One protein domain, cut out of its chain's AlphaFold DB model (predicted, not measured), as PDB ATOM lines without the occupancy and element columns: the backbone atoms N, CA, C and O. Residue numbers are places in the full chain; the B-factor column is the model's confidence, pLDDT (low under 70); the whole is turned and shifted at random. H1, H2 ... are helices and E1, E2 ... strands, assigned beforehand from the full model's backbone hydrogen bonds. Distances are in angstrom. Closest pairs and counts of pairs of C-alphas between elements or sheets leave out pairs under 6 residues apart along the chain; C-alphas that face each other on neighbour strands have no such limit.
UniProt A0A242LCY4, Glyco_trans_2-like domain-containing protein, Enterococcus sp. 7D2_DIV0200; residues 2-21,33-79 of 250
ATOM      1  N   ILE A   2     -46.836  49.476  53.027       64.56
ATOM      2  CA  ILE A   2     -47.840  48.886  53.922       64.56
ATOM      3  C   ILE A   2     -47.680  47.356  54.055       64.56
ATOM      4  O   ILE A   2     -47.981  46.813  55.111       64.56
ATOM      5  N   THR A   3     -47.186  46.677  53.017       78.00
ATOM      6  CA  THR A   3     -46.920  45.224  52.989       78.00
ATOM      7  C   THR A   3     -45.421  44.980  52.848       78.00
ATOM      8  O   THR A   3     -44.879  44.945  51.741       78.00
ATOM      9  N   GLU A   4     -44.737  44.915  53.986       85.56
ATOM     10  CA  GLU A   4     -43.303  44.622  54.055       85.56
ATOM     11  C   GLU A   4     -43.004  43.166  53.674       85.56
ATOM     12  O   GLU A   4     -42.044  42.905  52.961       85.56
ATOM     13  N   ASP A   5     -43.866  42.236  54.078       88.56
ATOM     14  CA  ASP A   5     -43.772  40.796  53.822       88.56
ATOM     15  C   ASP A   5     -43.515  40.447  52.347       88.56
ATOM     16  O   ASP A   5     -42.537  39.768  52.023       88.56
ATOM     17  N   MET A   6     -44.344  40.964  51.438       89.06
ATOM     18  CA  MET A   6     -44.182  40.757  49.998       89.06
ATOM     19  C   MET A   6     -42.866  41.361  49.489       89.06
ATOM     20  O   MET A   6     -42.165  40.737  48.693       89.06
ATOM     21  N   ALA A   7     -42.520  42.570  49.945       89.75
ATOM     22  CA  ALA A   7     -41.305  43.260  49.523       89.75
ATOM     23  C   ALA A   7     -40.042  42.517  49.970       89.75
ATOM     24  O   ALA A   7     -39.119  42.344  49.176       89.75
ATOM     25  N   THR A   8     -40.009  42.057  51.217       91.25
ATOM     26  CA  THR A   8     -38.891  41.298  51.777       91.25
ATOM     27  C   THR A   8     -38.732  39.968  51.051       91.25
ATOM     28  O   THR A   8     -37.629  39.652  50.614       91.25
ATOM     29  N   GLY A   9     -39.825  39.231  50.820       91.56
ATOM     30  CA  GLY A   9     -39.783  37.986  50.050       91.56
ATOM     31  C   GLY A   9     -39.258  38.185  48.623       91.56
ATOM     32  O   GLY A   9     -38.389  37.437  48.182       91.56
ATOM     33  N   LEU A  10     -39.724  39.231  47.932       91.50
ATOM     34  CA  LEU A  10     -39.277  39.590  46.582       91.50
ATOM     35  C   LEU A  10     -37.775  39.900  46.531       91.50
ATOM     36  O   LEU A  10     -37.069  39.424  45.641       91.50
ATOM     37  N   LEU A  11     -37.276  40.683  47.490       91.19
ATOM     38  CA  LEU A  11     -35.861  41.047  47.562       91.19
ATOM     39  C   LEU A  11     -34.976  39.851  47.933       91.19
ATOM     40  O   LEU A  11     -33.900  39.707  47.359       91.19
ATOM     41  N   LEU A  12     -35.426  38.977  48.837       93.12
ATOM     42  CA  LEU A  12     -34.715  37.742  49.175       93.12
ATOM     43  C   LEU A  12     -34.584  36.830  47.953       93.12
ATOM     44  O   LEU A  12     -33.475  36.405  47.632       93.12
ATOM     45  N   GLN A  13     -35.675  36.591  47.220       92.62
ATOM     46  CA  GLN A  13     -35.623  35.780  45.999       92.62
ATOM     47  C   GLN A  13     -34.748  36.417  44.917       92.62
ATOM     48  O   GLN A  13     -33.951  35.730  44.285       92.62
ATOM     49  N   ASN A  14     -34.808  37.743  44.754       91.31
ATOM     50  CA  ASN A  14     -33.903  38.452  43.850       91.31
ATOM     51  C   ASN A  14     -32.431  38.411  44.320       91.31
ATOM     52  O   ASN A  14     -31.523  38.611  43.524       91.31
ATOM     53  N   ASN A  15     -32.161  38.123  45.590       91.88
ATOM     54  CA  ASN A  15     -30.807  37.888  46.097       91.88
ATOM     55  C   ASN A  15     -30.388  36.407  46.016       91.88
ATOM     56  O   ASN A  15     -29.372  36.032  46.596       91.88
ATOM     57  N   GLY A  16     -31.153  35.568  45.307       90.62
ATOM     58  CA  GLY A  16     -30.844  34.155  45.077       90.62
ATOM     59  C   GLY A  16     -31.334  33.202  46.169       90.62
ATOM     60  O   GLY A  16     -31.063  32.009  46.085       90.62
ATOM     61  N   TRP A  17     -32.062  33.690  47.179       93.38
ATOM     62  CA  TRP A  17     -32.620  32.830  48.225       93.38
ATOM     63  C   TRP A  17     -33.839  32.058  47.717       93.38
ATOM     64  O   TRP A  17     -34.684  32.598  47.001       93.38
ATOM     65  N   GLN A  18     -33.979  30.807  48.147       89.75
ATOM     66  CA  GLN A  18     -35.104  29.951  47.780       89.75
ATOM     67  C   GLN A  18     -36.118  29.868  48.920       89.75
ATOM     68  O   GLN A  18     -35.757  29.615  50.066       89.75
ATOM     69  N   GLY A  19     -37.398  30.076  48.606       88.62
ATOM     70  CA  GLY A  19     -38.495  29.880  49.553       88.62
ATOM     71  C   GLY A  19     -38.979  28.430  49.540       88.62
ATOM     72  O   GLY A  19     -39.271  27.890  48.476       88.62
ATOM     73  N   VAL A  20     -39.102  27.815  50.712       90.19
ATOM     74  CA  VAL A  20     -39.643  26.469  50.923       90.19
ATOM     75  C   VAL A  20     -40.946  26.585  51.708       90.19
ATOM     76  O   VAL A  20     -40.965  27.124  52.815       90.19
ATOM     77  N   PHE A  21     -42.039  26.078  51.138       87.44
ATOM     78  CA  PHE A  21     -43.344  26.027  51.796       87.44
ATOM     79  C   PHE A  21     -43.535  24.682  52.492       87.44
ATOM     80  O   PHE A  21     -43.484  23.636  51.845       87.44
ATOM     81  N   GLU A  33     -63.039  39.531  63.224       84.19
ATOM     82  CA  GLU A  33     -64.346  39.160  63.789       84.19
ATOM     83  C   GLU A  33     -65.495  39.944  63.137       84.19
ATOM     84  O   GLU A  33     -66.639  39.501  63.147       84.19
ATOM     85  N   THR A  34     -65.194  41.100  62.533       85.94
ATOM     86  CA  THR A  34     -66.181  41.978  61.894       85.94
ATOM     87  C   THR A  34     -65.906  42.138  60.400       85.94
ATOM     88  O   THR A  34     -64.752  42.124  59.951       85.94
ATOM     89  N   LEU A  35     -66.967  42.367  59.618       86.81
ATOM     90  CA  LEU A  35     -66.839  42.669  58.189       86.81
ATOM     91  C   LEU A  35     -65.996  43.931  57.958       86.81
ATOM     92  O   LEU A  35     -65.145  43.954  57.069       86.81
ATOM     93  N   ALA A  36     -66.187  44.962  58.781       87.81
ATOM     94  CA  ALA A  36     -65.411  46.191  58.702       87.81
ATOM     95  C   ALA A  36     -63.904  45.937  58.834       87.81
ATOM     96  O   ALA A  36     -63.115  46.504  58.072       87.81
ATOM     97  N   ASP A  37     -63.484  45.086  59.769       87.56
ATOM     98  CA  ASP A  37     -62.067  44.785  59.963       87.56
ATOM     99  C   ASP A  37     -61.515  43.869  58.872       87.56
ATOM    100  O   ASP A  37     -60.378  44.071  58.433       87.56
ATOM    101  N   TYR A  38     -62.333  42.948  58.353       89.81
ATOM    102  CA  TYR A  38     -61.987  42.160  57.170       89.81
ATOM    103  C   TYR A  38     -61.743  43.056  55.944       89.81
ATOM    104  O   TYR A  38     -60.692  42.966  55.305       89.81
ATOM    105  N   VAL A  39     -62.649  43.998  55.658       91.06
ATOM    106  CA  VAL A  39     -62.511  44.963  54.554       91.06
ATOM    107  C   VAL A  39     -61.267  45.837  54.738       91.06
ATOM    108  O   VAL A  39     -60.489  45.987  53.797       91.06
ATOM    109  N   LYS A  40     -61.024  46.377  55.942       88.94
ATOM    110  CA  LYS A  40     -59.813  47.171  56.237       88.94
ATOM    111  C   LYS A  40     -58.533  46.367  56.013       88.94
ATOM    112  O   LYS A  40     -57.545  46.903  55.509       88.94
ATOM    113  N   GLN A  41     -58.525  45.094  56.407       90.12
ATOM    114  CA  GLN A  41     -57.378  44.217  56.206       90.12
ATOM    115  C   GLN A  41     -57.126  43.967  54.712       90.12
ATOM    116  O   GLN A  41     -55.983  44.059  54.266       90.12
ATOM    117  N   ARG A  42     -58.179  43.723  53.926       92.56
ATOM    118  CA  ARG A  42     -58.079  43.511  52.475       92.56
ATOM    119  C   ARG A  42     -57.679  44.779  51.712       92.56
ATOM    120  O   ARG A  42     -56.814  44.694  50.845       92.56
ATOM    121  N   ASP A  43     -58.218  45.949  52.071       90.75
ATOM    122  CA  ASP A  43     -57.793  47.265  51.546       90.75
ATOM    123  C   ASP A  43     -56.282  47.448  51.703       90.75
ATOM    124  O   ASP A  43     -55.566  47.786  50.755       90.75
ATOM    125  N   ARG A  44     -55.790  47.153  52.908       89.88
ATOM    126  CA  ARG A  44     -54.379  47.257  53.257       89.88
ATOM    127  C   ARG A  44     -53.508  46.354  52.388       89.88
ATOM    128  O   ARG A  44     -52.485  46.815  51.880       89.88
ATOM    129  N   TRP A  45     -53.897  45.091  52.242       92.19
ATOM    130  CA  TRP A  45     -53.158  44.122  51.439       92.19
ATOM    131  C   TRP A  45     -53.126  44.522  49.965       92.19
ATOM    132  O   TRP A  45     -52.039  44.585  49.393       92.19
ATOM    133  N   GLY A  46     -54.267  44.890  49.378       92.31
ATOM    134  CA  GLY A  46     -54.323  45.302  47.974       92.31
ATOM    135  C   GLY A  46     -53.469  46.529  47.684       92.31
ATOM    136  O   GLY A  46     -52.617  46.504  46.796       92.31
ATOM    137  N   ARG A  47     -53.606  47.587  48.490       90.81
ATOM    138  CA  ARG A  47     -52.791  48.802  48.331       90.81
ATOM    139  C   ARG A  47     -51.305  48.530  48.531       90.81
ATOM    140  O   ARG A  47     -50.480  49.065  47.796       90.81
ATOM    141  N   GLY A  48     -50.955  47.711  49.519       90.19
ATOM    142  CA  GLY A  48     -49.572  47.336  49.776       90.19
ATOM    143  C   GLY A  48     -48.931  46.618  48.587       90.19
ATOM    144  O   GLY A  48     -47.865  47.040  48.139       90.19
ATOM    145  N   ASN A  49     -49.605  45.615  48.017       91.69
ATOM    146  CA  ASN A  49     -49.099  44.869  46.859       91.69
ATOM    147  C   ASN A  49     -48.856  45.793  45.652       91.69
ATOM    148  O   ASN A  49     -47.802  45.728  45.019       91.69
ATOM    149  N   VAL A  50     -49.773  46.731  45.388       91.19
ATOM    150  CA  VAL A  50     -49.596  47.749  44.337       91.19
ATOM    151  C   VAL A  50     -48.399  48.662  44.623       91.19
ATOM    152  O   VAL A  50     -47.618  48.954  43.719       91.19
ATOM    153  N   GLN A  51     -48.209  49.100  45.873       89.62
ATOM    154  CA  GLN A  51     -47.047  49.914  46.254       89.62
ATOM    155  C   GLN A  51     -45.726  49.173  46.027       89.62
ATOM    156  O   GLN A  51     -44.767  49.782  45.553       89.62
ATOM    157  N   VAL A  52     -45.665  47.881  46.361       89.62
ATOM    158  CA  VAL A  52     -44.477  47.043  46.140       89.62
ATOM    159  C   VAL A  52     -44.193  46.918  44.644       89.62
ATOM    160  O   VAL A  52     -43.069  47.196  44.226       89.62
ATOM    161  N   ALA A  53     -45.213  46.613  43.838       89.12
ATOM    162  CA  ALA A  53     -45.090  46.508  42.385       89.12
ATOM    163  C   ALA A  53     -44.607  47.816  41.733       89.12
ATOM    164  O   ALA A  53     -43.724  47.794  40.875       89.12
ATOM    165  N   LYS A  54     -45.132  48.968  42.179       86.75
ATOM    166  CA  LYS A  54     -44.704  50.294  41.697       86.75
ATOM    167  C   LYS A  54     -43.277  50.634  42.132       86.75
ATOM    168  O   LYS A  54     -42.534  51.219  41.352       86.75
ATOM    169  N   LYS A  55     -42.886  50.287  43.365       86.44
ATOM    170  CA  LYS A  55     -41.555  50.608  43.904       86.44
ATOM    171  C   LYS A  55     -40.448  49.763  43.269       86.44
ATOM    172  O   LYS A  55     -39.397  50.304  42.944       86.44
ATOM    173  N   TYR A  56     -40.665  48.457  43.127       84.75
ATOM    174  CA  TYR A  56     -39.635  47.499  42.716       84.75
ATOM    175  C   TYR A  56     -39.861  46.936  41.314       84.75
ATOM    176  O   TYR A  56     -39.499  45.785  41.101       84.75
ATOM    177  N   THR A  57     -40.466  47.722  40.403       79.50
ATOM    178  CA  THR A  57     -40.802  47.376  39.002       79.50
ATOM    179  C   THR A  57     -40.173  46.054  38.564       79.50
ATOM    180  O   THR A  57     -38.957  46.005  38.390       79.50
ATOM    181  N   LEU A  58     -40.975  44.992  38.421       71.75
ATOM    182  CA  LEU A  58     -40.489  43.602  38.318       71.75
ATOM    183  C   LEU A  58     -39.430  43.383  37.217       71.75
ATOM    184  O   LEU A  58     -38.586  42.495  37.327       71.75
ATOM    185  N   GLU A  59     -39.425  44.220  36.181       67.50
ATOM    186  CA  GLU A  59     -38.426  44.232  35.104       67.50
ATOM    187  C   GLU A  59     -37.011  44.611  35.575       67.50
ATOM    188  O   GLU A  59     -36.024  44.107  35.044       67.50
ATOM    189  N   LYS A  60     -36.896  45.450  36.610       75.50
ATOM    190  CA  LYS A  60     -35.617  45.903  37.185       75.50
ATOM    191  C   LYS A  60     -34.952  44.845  38.070       75.50
ATOM    192  O   LYS A  60     -33.782  44.989  38.419       75.50
ATOM    193  N   LEU A  61     -35.672  43.780  38.420       81.94
ATOM    194  CA  LEU A  61     -35.174  42.662  39.219       81.94
ATOM    195  C   LEU A  61     -34.588  41.596  38.280       81.94
ATOM    196  O   LEU A  61     -35.310  40.799  37.677       81.94
ATOM    197  N   LYS A  62     -33.263  41.634  38.091       82.25
ATOM    198  CA  LYS A  62     -32.554  40.821  37.086       82.25
ATOM    199  C   LYS A  62     -32.390  39.350  37.473       82.25
ATOM    200  O   LYS A  62     -32.289  38.516  36.584       82.25
ATOM    201  N   ASN A  63     -32.402  39.036  38.765       89.31
ATOM    202  CA  ASN A  63     -32.060  37.701  39.264       89.31
ATOM    203  C   ASN A  63     -33.283  36.787  39.444       89.31
ATOM    204  O   ASN A  63     -33.131  35.621  39.792       89.31
ATOM    205  N   LEU A  64     -34.494  37.307  39.231       90.00
ATOM    206  CA  LEU A  64     -35.723  36.514  39.270       90.00
ATOM    207  C   LEU A  64     -35.949  35.803  37.936       90.00
ATOM    208  O   LEU A  64     -35.849  36.419  36.870       90.00
ATOM    209  N   SER A  65     -36.343  34.531  38.004       90.75
ATOM    210  CA  SER A  65     -36.755  33.770  36.826       90.75
ATOM    211  C   SER A  65     -38.035  34.349  36.214       90.75
ATOM    212  O   SER A  65     -38.832  35.011  36.883       90.75
ATOM    213  N   PHE A  66     -38.264  34.071  34.929       90.12
ATOM    214  CA  PHE A  66     -39.484  34.503  34.243       90.12
ATOM    215  C   PHE A  66     -40.755  34.021  34.964       90.12
ATOM    216  O   PHE A  66     -41.677  34.800  35.191       90.12
ATOM    217  N   ILE A  67     -40.765  32.762  35.410       91.75
ATOM    218  CA  ILE A  67     -41.894  32.164  36.132       91.75
ATOM    219  C   ILE A  67     -42.115  32.854  37.488       91.75
ATOM    220  O   ILE A  67     -43.252  33.131  37.855       91.75
ATOM    221  N   GLN A  68     -41.049  33.190  38.222       91.81
ATOM    222  CA  GLN A  68     -41.174  33.941  39.478       91.81
ATOM    223  C   GLN A  68     -41.773  35.330  39.240       91.81
ATOM    224  O   GLN A  68     -42.690  35.733  39.952       91.81
ATOM    225  N   LYS A  69     -41.301  36.045  38.209       91.62
ATOM    226  CA  LYS A  69     -41.867  37.345  37.817       91.62
ATOM    227  C   LYS A  69     -43.350  37.225  37.480       91.62
ATOM    228  O   LYS A  69     -44.127  38.069  37.916       91.62
ATOM    229  N   TRP A  70     -43.736  36.167  36.765       91.69
ATOM    230  CA  TRP A  70     -45.130  35.883  36.441       91.69
ATOM    231  C   TRP A  70     -45.982  35.659  37.693       91.69
ATOM    232  O   TRP A  70     -47.022  36.291  37.827       91.69
ATOM    233  N   PHE A  71     -45.525  34.850  38.654       91.94
ATOM    234  CA  PHE A  71     -46.257  34.638  39.909       91.94
ATOM    235  C   PHE A  71     -46.399  35.913  40.750       91.94
ATOM    236  O   PHE A  71     -47.461  36.157  41.321       91.94
ATOM    237  N   TYR A  72     -45.364  36.757  40.813       92.62
ATOM    238  CA  TYR A  72     -45.478  38.054  41.486       92.62
ATOM    239  C   TYR A  72     -46.450  38.992  40.770       92.62
ATOM    240  O   TYR A  72     -47.211  39.699  41.432       92.62
ATOM    241  N   LEU A  73     -46.434  39.004  39.435       92.12
ATOM    242  CA  LEU A  73     -47.363  39.798  38.640       92.12
ATOM    243  C   LEU A  73     -48.806  39.322  38.842       92.12
ATOM    244  O   LEU A  73     -49.670  40.146  39.125       92.12
ATOM    245  N   ASP A  74     -49.050  38.015  38.768       92.94
ATOM    246  CA  ASP A  74     -50.352  37.391  39.020       92.94
ATOM    247  C   ASP A  74     -50.891  37.750  40.415       92.94
ATOM    248  O   ASP A  74     -52.012  38.244  40.548       92.94
ATOM    249  N   GLY A  75     -50.047  37.658  41.451       92.31
ATOM    250  CA  GLY A  75     -50.407  38.058  42.814       92.31
ATOM    251  C   GLY A  75     -50.792  39.539  42.953       92.31
ATOM    252  O   GLY A  75     -51.628  39.886  43.788       92.31
ATOM    253  N   VAL A  76     -50.231  40.424  42.122       92.56
ATOM    254  CA  VAL A  76     -50.611  41.846  42.067       92.56
ATOM    255  C   VAL A  76     -51.902  42.036  41.268       92.56
ATOM    256  O   VAL A  76     -52.786  42.767  41.717       92.56
ATOM    257  N   LEU A  77     -52.032  41.377  40.112       92.44
ATOM    258  CA  LEU A  77     -53.208  41.447  39.239       92.44
ATOM    259  C   LEU A  77     -54.473  40.935  39.931       92.44
ATOM    260  O   LEU A  77     -55.543  41.517  39.747       92.44
ATOM    261  N   TYR A  78     -54.343  39.936  40.807       92.50
ATOM    262  CA  TYR A  78     -55.430  39.451  41.654       92.50
ATOM    263  C   TYR A  78     -56.159  40.582  42.397       92.50
ATOM    264  O   TYR A  78     -57.379  40.555  42.524       92.50
ATOM    265  N   TRP A  79     -55.463  41.629  42.844       93.19
ATOM    266  CA  TRP A  79     -56.091  42.734  43.579       93.19
ATOM    267  C   TRP A  79     -56.963  43.653  42.718       93.19
ATOM    268  O   TRP A  79     -57.806  44.378  43.249       93.19
TER     269      TRP A  79
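AT A GLANCE: This is residues 2 to 21 and 33 to 79 of the 250 residues of the protein "Glyco_trans_2-like domain-containing protein" of Enterococcus sp. 7D2_DIV0200 (UniProt A0A242LCY4). What is the shape? H2 and H3 form a splayed helical hairpin with H1 beside its link end, and residues 33 to 41, of which 35 to 41 belong to H2, stick out. What makes it up? The printed part has 67 residues, mostly helix, with H1, E1, H2, H3 in order. It is only just loose, close to compact: radius of gyration of the C-alphas 13.2 A, spans 41 by 24 by 18 A.

IN THESE COORDINATES: Where does it begin? H1, residues 4 to 14, starts at C-alpha 4 (-43.303, 44.622, 54.055); strand E1 is residues 18 to 21. What follows? H2, residues 35 to 55, is 30.1 A long; H3, residues 66 to 79, is 20.8 A and ends at C-alpha 79 (-56.091, 42.734, 43.579).

HOW THE PARTS SIT: What does H1 meet? With residues 49 to 52 alone, H2 only just touches H1, with 3 pairs of C-alphas within 8 A, the closest Ala 7 and Val 52 at 6.0 A. They run the same way at a shallow tilt of 34 degrees, only just short of steep. H1 and H3 are near each other. And E1? It pairs with no named strand and is apart from H2 and H3. How does H3 return? In the hairpin, H3 touches H2 with residues 76 to 79 alone, the closest C-alphas being Gly 46 and Trp 79, 5.4 A, opposite ways at a steep tilt of 39 degrees. Are the backbones in range? Every O i to N i+4 pair is within hydrogen-bond range in H1 and H2, and 9 of 10 in H3.

THE WHOLE: Where is the cut? Residues 22 to 32 are not printed; C-alphas 21 and 33 are 27.5 A apart. What is uncertain? Residues 2 and 59 have pLDDT under 70.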